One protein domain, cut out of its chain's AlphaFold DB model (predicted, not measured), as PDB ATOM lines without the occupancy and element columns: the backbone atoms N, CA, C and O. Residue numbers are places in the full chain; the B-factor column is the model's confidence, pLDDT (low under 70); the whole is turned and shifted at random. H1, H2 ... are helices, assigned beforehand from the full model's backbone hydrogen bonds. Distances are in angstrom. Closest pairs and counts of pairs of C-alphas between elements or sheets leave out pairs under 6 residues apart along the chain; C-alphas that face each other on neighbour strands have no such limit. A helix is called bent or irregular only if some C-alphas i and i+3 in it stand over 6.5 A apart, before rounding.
ATOM      1  N   ASN A 172     161.697 268.019 273.066       88.88
ATOM      2  CA  ASN A 172     160.254 268.178 272.973       88.88
ATOM      3  C   ASN A 172     159.895 269.007 271.734       88.88
ATOM      4  O   ASN A 172     159.940 270.237 271.753       88.88
ATOM      5  N   ILE A 173     159.501 268.328 270.656       89.94
ATOM      6  CA  ILE A 173     159.138 268.971 269.384       89.94
ATOM      7  C   ILE A 173     157.704 269.537 269.359       89.94
ATOM      8  O   ILE A 173     157.368 270.336 268.488       89.94
ATOM      9  N   ALA A 174     156.852 269.185 270.327       91.75
ATOM     10  CA  ALA A 174     155.426 269.518 270.286       91.75
ATOM     11  C   ALA A 174     155.114 271.035 270.254       91.75
ATOM     12  O   ALA A 174     154.173 271.433 269.565       91.75
ATOM     13  N   PRO A 175     155.844 271.926 270.963       93.50
ATOM     14  CA  PRO A 175     155.639 273.371 270.831       93.50
ATOM     15  C   PRO A 175     155.965 273.899 269.431       93.50
ATOM     16  O   PRO A 175     155.234 274.744 268.922       93.50
ATOM     17  N   PHE A 176     157.005 273.359 268.790       91.69
ATOM     18  CA  PHE A 176     157.365 273.723 267.422       91.69
ATOM     19  C   PHE A 176     156.303 273.258 266.416       91.69
ATOM     20  O   PHE A 176     155.901 274.035 265.557       91.69
ATOM     21  N   GLU A 177     155.800 272.026 266.543       91.56
ATOM     22  CA  GLU A 177     154.742 271.494 265.667       91.56
ATOM     23  C   GLU A 177     153.453 272.325 265.743       91.56
ATOM     24  O   GLU A 177     152.846 272.616 264.709       91.56
ATOM     25  N   ARG A 178     153.065 272.767 266.948       93.12
ATOM     26  CA  ARG A 178     151.927 273.684 267.138       93.12
ATOM     27  C   ARG A 178     152.167 275.029 266.462       93.12
ATOM     28  O   ARG A 178     151.335 275.464 265.670       93.12
ATOM     29  N   TRP A 179     153.324 275.644 266.713       91.81
ATOM     30  CA  TRP A 179     153.686 276.914 266.085       91.81
ATOM     31  C   TRP A 179     153.693 276.812 264.559       91.81
ATOM     32  O   TRP A 179     153.172 277.697 263.880       91.81
ATOM     33  N   LEU A 180     154.235 275.717 264.017       89.94
ATOM     34  CA  LEU A 180     154.248 275.452 262.586       89.94
ATOM     35  C   LEU A 180     152.809 275.389 262.065       89.94
ATOM     36  O   LEU A 180     152.461 276.156 261.178       89.94
ATOM     37  N   HIS A 181     151.941 274.570 262.659       88.94
ATOM     38  CA  HIS A 181     150.539 274.465 262.242       88.94
ATOM     39  C   HIS A 181     149.810 275.822 262.214       88.94
ATOM     40  O   HIS A 181     149.104 276.122 261.251       88.94
ATOM     41  N   GLU A 182     150.031 276.663 263.224       89.94
ATOM     42  CA  GLU A 182     149.411 277.989 263.344       89.94
ATOM     43  C   GLU A 182     149.979 279.024 262.357       89.94
ATOM     44  O   GLU A 182     149.269 279.940 261.940       89.94
ATOM     45  N   ASN A 183     151.251 278.894 261.962       87.31
ATOM     46  CA  ASN A 183     151.947 279.892 261.141       87.31
ATOM     47  C   ASN A 183     152.199 279.445 259.696       87.31
ATOM     48  O   ASN A 183     152.571 280.278 258.869       87.31
ATOM     49  N   MET A 184     151.948 278.181 259.349       82.75
ATOM     50  CA  MET A 184     152.205 277.640 258.008       82.75
ATOM     51  C   MET A 184     151.485 278.417 256.904       82.75
ATOM     52  O   MET A 184     152.077 278.660 255.861       82.75
ATOM     53  N   GLY A 185     150.252 278.877 257.141       84.31
ATOM     54  CA  GLY A 185     149.506 279.679 256.162       84.31
ATOM     55  C   GLY A 185     150.103 281.068 255.894       84.31
ATOM     56  O   GLY A 185     149.774 281.689 254.888       84.31
ATOM     57  N   ARG A 186     150.981 281.560 256.780       85.56
ATOM     58  CA  ARG A 186     151.699 282.837 256.625       85.56
ATOM     59  C   ARG A 186     153.037 282.666 255.909       85.56
ATOM     60  O   ARG A 186     153.604 283.647 255.439       85.56
ATOM     61  N   LEU A 187     153.562 281.443 255.862       80.94
ATOM     62  CA  LEU A 187     154.810 281.135 255.185       80.94
ATOM     63  C   LEU A 187     154.516 280.877 253.702       80.94
ATOM     64  O   LEU A 187     153.657 280.070 253.359       80.94
ATOM     65  N   SER A 188     155.260 281.529 252.811       80.62
ATOM     66  CA  SER A 188     155.138 281.311 251.365       80.62
ATOM     67  C   SER A 188     156.500 281.241 250.683       80.62
ATOM     68  O   SER A 188     157.465 281.864 251.136       80.62
ATOM     69  N   GLY A 189     156.563 280.521 249.563       80.94
ATOM     70  CA  GLY A 189     157.771 280.393 248.749       80.94
ATOM     71  C   GLY A 189     158.933 279.743 249.504       80.94
ATOM     72  O   GLY A 189     158.734 278.931 250.407       80.94
ATOM     73  N   ALA A 190     160.160 280.150 249.172       78.94
ATOM     74  CA  ALA A 190     161.387 279.517 249.661       78.94
ATOM     75  C   ALA A 190     161.510 279.454 251.198       78.94
ATOM     76  O   ALA A 190     162.108 278.518 251.731       78.94
ATOM     77  N   ALA A 191     160.943 280.425 251.925       74.06
ATOM     78  CA  ALA A 191     160.969 280.436 253.387       74.06
ATOM     79  C   ALA A 191     160.130 279.294 253.988       74.06
ATOM     80  O   ALA A 191     160.592 278.614 254.907       74.06
ATOM     81  N   ALA A 192     158.938 279.042 253.432       80.50
ATOM     82  CA  ALA A 192     158.071 277.938 253.843       80.50
ATOM     83  C   ALA A 192     158.739 276.592 253.563       80.50
ATOM     84  O   ALA A 192     158.874 275.759 254.460       80.50
ATOM     85  N   SER A 193     159.241 276.416 252.340       81.12
ATOM     86  CA  SER A 193     159.874 275.172 251.906       81.12
ATOM     87  C   SER A 193     161.135 274.881 252.721       81.12
ATOM     88  O   SER A 193     161.394 273.731 253.079       81.12
ATOM     89  N   LYS A 194     161.934 275.905 253.061       81.81
ATOM     90  CA  LYS A 194     163.123 275.745 253.915       81.81
ATOM     91  C   LYS A 194     162.741 275.358 255.345       81.81
ATOM     92  O   LYS A 194     163.337 274.435 255.897       81.81
ATOM     93  N   MET A 195     161.741 276.022 255.932       83.38
ATOM     94  CA  MET A 195     161.239 275.690 257.270       83.38
ATOM     95  C   MET A 195     160.727 274.244 257.331       83.38
ATOM     96  O   MET A 195     161.120 273.485 258.218       83.38
ATOM     97  N   MET A 196     159.933 273.832 256.340       86.00
ATOM     98  CA  MET A 196     159.422 272.464 256.234       86.00
ATOM     99  C   MET A 196     160.543 271.436 256.091       86.00
ATOM    100  O   MET A 196     160.508 270.398 256.748       86.00
ATOM    101  N   LEU A 197     161.584 271.734 255.307       83.81
ATOM    102  CA  LEU A 197     162.743 270.852 255.189       83.81
ATOM    103  C   LEU A 197     163.456 270.663 256.537       83.81
ATOM    104  O   LEU A 197     163.809 269.538 256.896       83.81
ATOM    105  N   HIS A 198     163.670 271.745 257.291       83.44
ATOM    106  CA  HIS A 198     164.271 271.668 258.626       83.44
ATOM    107  C   HIS A 198     163.394 270.878 259.603       83.44
ATOM    108  O   HIS A 198     163.915 270.020 260.318       83.44
ATOM    109  N   TYR A 199     162.079 271.106 259.582       87.88
ATOM    110  CA  TYR A 199     161.123 270.356 260.392       87.88
ATOM    111  C   TYR A 199     161.182 268.854 260.106       87.88
ATOM    112  O   TYR A 199     161.403 268.068 261.025       87.88
ATOM    113  N   VAL A 200     161.046 268.449 258.840       88.44
ATOM    114  CA  VAL A 200     161.031 267.032 258.445       88.44
ATOM    115  C   VAL A 200     162.348 266.348 258.832       88.44
ATOM    116  O   VAL A 200     162.331 265.239 259.365       88.44
ATOM    117  N   LYS A 201     163.492 267.028 258.658       85.06
ATOM    118  CA  LYS A 201     164.803 266.533 259.119       85.06
ATOM    119  C   LYS A 201     164.846 266.335 260.632       85.06
ATOM    120  O   LYS A 201     165.242 265.265 261.093       85.06
ATOM    121  N   HIS A 202     164.435 267.338 261.404       85.38
ATOM    122  CA  HIS A 202     164.459 267.258 262.861       85.38
ATOM    123  C   HIS A 202     163.487 266.194 263.388       85.38
ATOM    124  O   HIS A 202     163.840 265.411 264.267       85.38
ATOM    125  N   ARG A 203     162.284 266.106 262.808       88.75
ATOM    126  CA  ARG A 203     161.271 265.108 263.164       88.75
ATOM    127  C   ARG A 203     161.755 263.687 262.885       88.75
ATOM    128  O   ARG A 203     161.559 262.811 263.723       88.75
ATOM    129  N   PHE A 204     162.429 263.469 261.755       88.62
ATOM    130  CA  PHE A 204     163.073 262.193 261.449       88.62
ATOM    131  C   PHE A 204     164.104 261.809 262.515       88.62
ATOM    132  O   PHE A 204     163.988 260.743 263.114       88.62
ATOM    133  N   VAL A 205     165.056 262.700 262.817       87.25
ATOM    134  CA  VAL A 205     166.081 262.457 263.850       87.25
ATOM    135  C   VAL A 205     165.442 262.185 265.214       87.25
ATOM    136  O   VAL A 205     165.847 261.253 265.903       87.25
ATOM    137  N   HIS A 206     164.405 262.943 265.578       87.25
ATOM    138  CA  HIS A 206     163.651 262.739 266.809       87.25
ATOM    139  C   HIS A 206     163.035 261.333 266.882       87.25
ATOM    140  O   HIS A 206     163.152 260.672 267.910       87.25
ATOM    141  N   MET A 207     162.401 260.844 265.812       88.19
ATOM    142  CA  MET A 207     161.823 259.491 265.784       88.19
ATOM    143  C   MET A 207     162.896 258.399 265.884       88.19
ATOM    144  O   MET A 207     162.713 257.435 266.627       88.19
ATOM    145  N   ILE A 208     164.042 258.575 265.216       89.69
ATOM    146  CA  ILE A 208     165.184 257.655 265.343       89.69
ATOM    147  C   ILE A 208     165.703 257.619 266.787       89.69
ATOM    148  O   ILE A 208     165.912 256.535 267.330       89.69
ATOM    149  N   ALA A 209     165.843 258.777 267.443       86.19
ATOM    150  CA  ALA A 209     166.274 258.864 268.841       86.19
ATOM    151  C   ALA A 209     165.313 258.154 269.818       86.19
ATOM    152  O   ALA A 209     165.743 257.672 270.863       86.19
ATOM    153  N   HIS A 210     164.032 258.038 269.456       86.94
ATOM    154  CA  HIS A 210     162.998 257.349 270.236       86.94
ATOM    155  C   HIS A 210     162.746 255.898 269.779       86.94
ATOM    156  O   HIS A 210     161.736 255.304 270.150       86.94
ATOM    157  N   ASN A 211     163.661 255.302 269.003       89.75
ATOM    158  CA  ASN A 211     163.576 253.932 268.472       89.75
ATOM    159  C   ASN A 211     162.382 253.662 267.528       89.75
ATOM    160  O   ASN A 211     162.047 252.506 267.274       89.75
ATOM    161  N   GLN A 212     161.778 254.699 266.945       91.19
ATOM    162  CA  GLN A 212     160.657 254.601 265.996       91.19
ATOM    163  C   GLN A 212     161.174 254.499 264.552       91.19
ATOM    164  O   GLN A 212     160.895 255.347 263.705       91.19
ATOM    165  N   THR A 213     162.041 253.517 264.284       87.12
ATOM    166  CA  THR A 213     162.818 253.470 263.027       87.12
ATOM    167  C   THR A 213     161.933 253.233 261.805       87.12
ATOM    168  O   THR A 213     162.100 253.902 260.787       87.12
ATOM    169  N   THR A 214     160.974 252.313 261.895       88.81
ATOM    170  CA  THR A 214     160.090 251.967 260.774       88.81
ATOM    171  C   THR A 214     159.174 253.136 260.413       88.81
ATOM    172  O   THR A 214     159.037 253.483 259.239       88.81
ATOM    173  N   GLU A 215     158.600 253.795 261.419       89.94
ATOM    174  CA  GLU A 215     157.770 254.988 261.249       89.94
ATOM    175  C   GLU A 215     158.590 256.166 260.716       89.94
ATOM    176  O   GLU A 215     158.110 256.915 259.864       89.94
ATOM    177  N   ALA A 216     159.842 256.305 261.163       86.25
ATOM    178  CA  ALA A 216     160.738 257.341 260.672       86.25
ATOM    179  C   ALA A 216     161.037 257.191 259.179       86.25
ATOM    180  O   ALA A 216     161.039 258.191 258.459       86.25
ATOM    181  N   LEU A 217     161.255 255.963 258.703       85.00
ATOM    182  CA  LEU A 217     161.479 255.694 257.281       85.00
ATOM    183  C   LEU A 217     160.236 255.987 256.444       85.00
ATOM    184  O   LEU A 217     160.338 256.682 255.434       85.00
ATOM    185  N   ALA A 218     159.059 255.541 256.893       87.50
ATOM    186  CA  ALA A 218     157.801 255.851 256.216       87.50
ATOM    187  C   ALA A 218     157.564 257.371 256.126       87.50
ATOM    188  O   ALA A 218     157.240 257.893 255.059       87.50
ATOM    189  N   PHE A 219     157.810 258.096 257.220       87.75
ATOM    190  CA  PHE A 219     157.709 259.553 257.263       87.75
ATOM    191  C   PHE A 219     158.716 260.242 256.330       87.75
ATOM    192  O   PHE A 219     158.356 261.182 255.619       87.75
ATOM    193  N   ALA A 220     159.971 259.781 256.301       84.94
ATOM    194  CA  ALA A 220     160.987 260.326 255.405       84.94
ATOM    195  C   ALA A 220     160.577 260.149 253.939       84.94
ATOM    196  O   ALA A 220     160.578 261.127 253.194       84.94
ATOM    197  N   HIS A 221     160.136 258.946 253.557       81.00
ATOM    198  CA  HIS A 221     159.648 258.668 252.205       81.00
ATOM    199  C   HIS A 221     158.441 259.539 251.838       81.00
ATOM    200  O   HIS A 221     158.357 260.046 250.724       81.00
ATOM    201  N   GLN A 222     157.536 259.803 252.773       86.19
ATOM    202  CA  GLN A 222     156.369 260.627 252.482       86.19
ATOM    203  C   GLN A 222     156.693 262.125 252.332       86.19
ATOM    204  O   GLN A 222     156.063 262.805 251.524       86.19
ATOM    205  N   HIS A 223     157.648 262.654 253.106       82.69
ATOM    206  CA  HIS A 223     157.792 264.105 253.276       82.69
ATOM    207  C   HIS A 223     159.122 264.701 252.791       82.69
ATOM    208  O   HIS A 223     159.160 265.897 252.505       82.69
ATOM    209  N   MET A 224     160.213 263.932 252.685       79.06
ATOM    210  CA  MET A 224     161.532 264.487 252.322       79.06
ATOM    211  C   MET A 224     161.729 264.673 250.815       79.06
ATOM    212  O   MET A 224     162.311 265.676 250.407       79.06
ATOM    213  N   GLY A 225     161.251 263.739 249.994       70.88
ATOM    214  CA  GLY A 225     161.451 263.723 248.541       70.88
ATOM    215  C   GLY A 225     160.947 264.980 247.831       70.88
ATOM    216  O   GLY A 225     161.752 265.650 247.183       70.88
ATOM    217  N   PRO A 226     159.666 265.368 247.998       71.19
ATOM    218  CA  PRO A 226     159.116 266.563 247.355       71.19
ATOM    219  C   PRO A 226     159.864 267.849 247.735       71.19
ATOM    220  O   PRO A 226     160.155 268.674 246.874       71.19
ATOM    221  N   LEU A 227     160.242 267.985 249.013       67.75
ATOM    222  CA  LEU A 227     160.972 269.153 249.511       67.75
ATOM    223  C   LEU A 227     162.414 269.193 248.992       67.75
ATOM    224  O   LEU A 227     162.962 270.268 248.775       67.75
ATOM    225  N   TYR A 228     163.056 268.041 248.793       65.44
ATOM    226  CA  TYR A 228     164.425 268.008 248.282       65.44
ATOM    227  C   TYR A 228     164.496 268.395 246.802       65.44
ATOM    228  O   TYR A 228     165.413 269.116 246.416       65.44
ATOM    229  N   ILE A 229     163.517 267.970 245.997       60.38
ATOM    230  CA  ILE A 229     163.427 268.333 244.575       60.38
ATOM    231  C   ILE A 229     163.347 269.859 244.434       60.38
ATOM    232  O   ILE A 229     164.190 270.442 243.758       60.38
ATOM    233  N   GLU A 230     162.456 270.505 245.189       59.22
ATOM    234  CA  GLU A 230     162.267 271.965 245.192       59.22
ATOM    235  C   GLU A 230     163.530 272.756 245.600       59.22
ATOM    236  O   GLU A 230     163.800 273.825 245.057       59.22
ATOM    237  N   HIS A 231     164.352 272.233 246.521       56.97
ATOM    238  CA  HIS A 231     165.611 272.878 246.944       56.97
ATOM    239  C   HIS A 231     166.837 272.477 246.104       56.97
ATOM    240  O   HIS A 231     167.901 273.086 246.249       56.97
ATOM    241  N   SER A 232     166.728 271.459 245.243       52.84
ATOM    242  CA  SER A 232     167.832 270.955 244.408       52.84
ATOM    243  C   SER A 232     167.964 271.659 243.053       52.84
ATOM    244  O   SER A 232     169.051 271.646 242.474       52.84
ATOM    245  N   GLU A 233     166.919 272.349 242.585       47.44
ATOM    246  CA  GLU A 233     166.904 273.058 241.290       47.44
ATOM    247  C   GLU A 233     167.857 274.274 241.217       47.44
ATOM    248  O   GLU A 233     168.003 274.885 240.162       47.44
ATOM    249  N   GLY A 234     168.566 274.604 242.306       45.44
ATOM    250  CA  GLY A 234     169.617 275.630 242.347       45.44
ATOM    251  C   GLY A 234     171.061 275.114 242.446       45.44
ATOM    252  O   GLY A 234     171.981 275.926 242.483       45.44
ATOM    253  N   ASN A 235     171.291 273.797 242.514       41.16
ATOM    254  CA  ASN A 235     172.636 273.210 242.571       41.16
ATOM    255  C   ASN A 235     172.746 272.043 241.578       41.16
ATOM    256  O   ASN A 235     172.324 270.923 241.865       41.16
ATOM    257  N   GLU A 236     173.408 272.279 240.441       40.31
ATOM    258  CA  GLU A 236     173.660 271.287 239.377       40.31
ATOM    259  C   GLU A 236     174.424 270.023 239.848       40.31
ATOM    260  O   GLU A 236     174.548 269.055 239.102       40.31
ATOM    261  N   SER A 237     174.914 269.972 241.094       42.00
ATOM    262  CA  SER A 237     175.674 268.836 241.633       42.00
ATOM    263  C   SER A 237     174.846 267.752 242.340       42.00
ATOM    264  O   SER A 237     175.437 266.781 242.810       42.00
ATOM    265  N   PHE A 238     173.518 267.883 242.467       40.75
ATOM    266  CA  PHE A 238     172.699 266.951 243.272       40.75
ATOM    267  C   PHE A 238     171.690 266.092 242.495       40.75
ATOM    268  O   PHE A 238     170.959 265.319 243.116       40.75
ATOM    269  N   GLY A 239     171.713 266.117 241.158       37.78
ATOM    270  CA  GLY A 239     170.836 265.311 240.286       37.78
ATOM    271  C   GLY A 239     170.921 263.782 240.461       37.78
ATOM    272  O   GLY A 239     170.193 263.046 239.806       37.78
ATOM    273  N   ALA A 240     171.781 263.282 241.352       42.03
ATOM    274  CA  ALA A 240     171.859 261.871 241.717       42.03
ATOM    275  C   ALA A 240     170.903 261.463 242.857       42.03
ATOM    276  O   ALA A 240     170.764 260.266 243.101       42.03
ATOM    277  N   MET A 241     170.256 262.402 243.570       40.84
ATOM    278  CA  MET A 241     169.433 262.059 244.743       40.84
ATOM    279  C   MET A 241     168.007 261.586 244.394       40.84
ATOM    280  O   MET A 241     167.382 260.879 245.177       40.84
ATOM    281  N   THR A 242     167.518 261.870 243.185       41.31
ATOM    282  CA  THR A 242     166.227 261.372 242.671       41.31
ATOM    283  C   THR A 242     166.207 259.859 242.440       41.31
ATOM    284  O   THR A 242     165.139 259.267 242.456       41.31
ATOM    285  N   LYS A 243     167.371 259.210 242.298       41.72
ATOM    286  CA  LYS A 243     167.475 257.748 242.130       41.72
ATOM    287  C   LYS A 243     167.306 256.936 243.420       41.72
ATOM    288  O   LYS A 243     167.223 255.721 243.354       41.72
ATOM    289  N   TRP A 244     167.272 257.584 244.583       42.47
ATOM    290  CA  TRP A 244     167.236 256.912 245.891       42.47
ATOM    291  C   TRP A 244     165.823 256.528 246.325       42.47
ATOM    292  O   TRP A 244     165.660 255.754 247.258       42.47
ATOM    293  N   TYR A 245     164.817 257.109 245.672       42.62
ATOM    294  CA  TYR A 245     163.408 256.908 245.989       42.62
ATOM    295  C   TYR A 245     162.790 255.692 245.286       42.62
ATOM    296  O   TYR A 245     161.747 255.222 245.732       42.62
TER     297      TYR A 245
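What this domain is: This is residues 172 to 245 of the 272 residues of the protein "LisH domain-containing protein" of Salpingoeca rosetta (strain ATCC 50818 / BSB-021) (UniProt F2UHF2). A helical hairpin of H2 and bent H3 makes the core of a flat slab, with H1 beyond H2 at one edge and the short H4 near H3b at the other. H2 is the middle piece: H1 runs opposite to it and comes near it only close to their shared link, while H3a and H3b both pack on it. The printed part has 74 residues with four named helices, H1 to H4 in that order, and no named strand; its class is all helix. It is only just compact, close to loose, with a radius of gyration of the C-alphas of 13.5 A, and spans 36 by 32 by 15 A.

Where its parts are: H1, residues 174 to 186, begins with C-alpha 174 at (155.426, 269.518, 270.286) and is 19.4 A long; it is irregular, with C-alphas 182 and 185 7.4 A apart. H2, residues 190 to 209, is 28.6 A long. H3, residues 213 to 232, was assigned as one helix by its hydrogen bonds but is bent: C-alphas 222 and 225 are 7.1 A apart. Its arms are H3a, residues 213 to 222, 14.3 A, and H3b, residues 225 to 232, 10.5 A. H4, residues 241 to 244, ends with C-alpha 244 at (167.236, 256.912, 245.891).

How they stand to each other: H1 and H2 are close but not clearly touching, the closest C-alphas being those of Met 184 and Ala 192, 7.2 A apart. H2 and H3a form a hairpin at a shallow tilt of 17 degrees; they touch, closest at the C-alphas of Phe 204 and Ala 216, 5.4 A. H3b touches H2 at a steep tilt of 50 degrees, closest at the C-alphas of Leu 197 and Leu 227, 6.2 A. H4 and H3b are close but not clearly touching, at 7.7 A between the C-alphas of Thr 242 and Ile 229. Every O i to N i+4 pair is within hydrogen-bond range in H2, H3a and H3b, and 7 of 9 are in H1; H4 is too short for such a pair.

The domain as a whole: The C-alphas farthest apart, those of Pro 175 and Glu 236, are 36.3 A apart. The printed part has no cut and no long link. Residues 227 to 245 have pLDDT under 70.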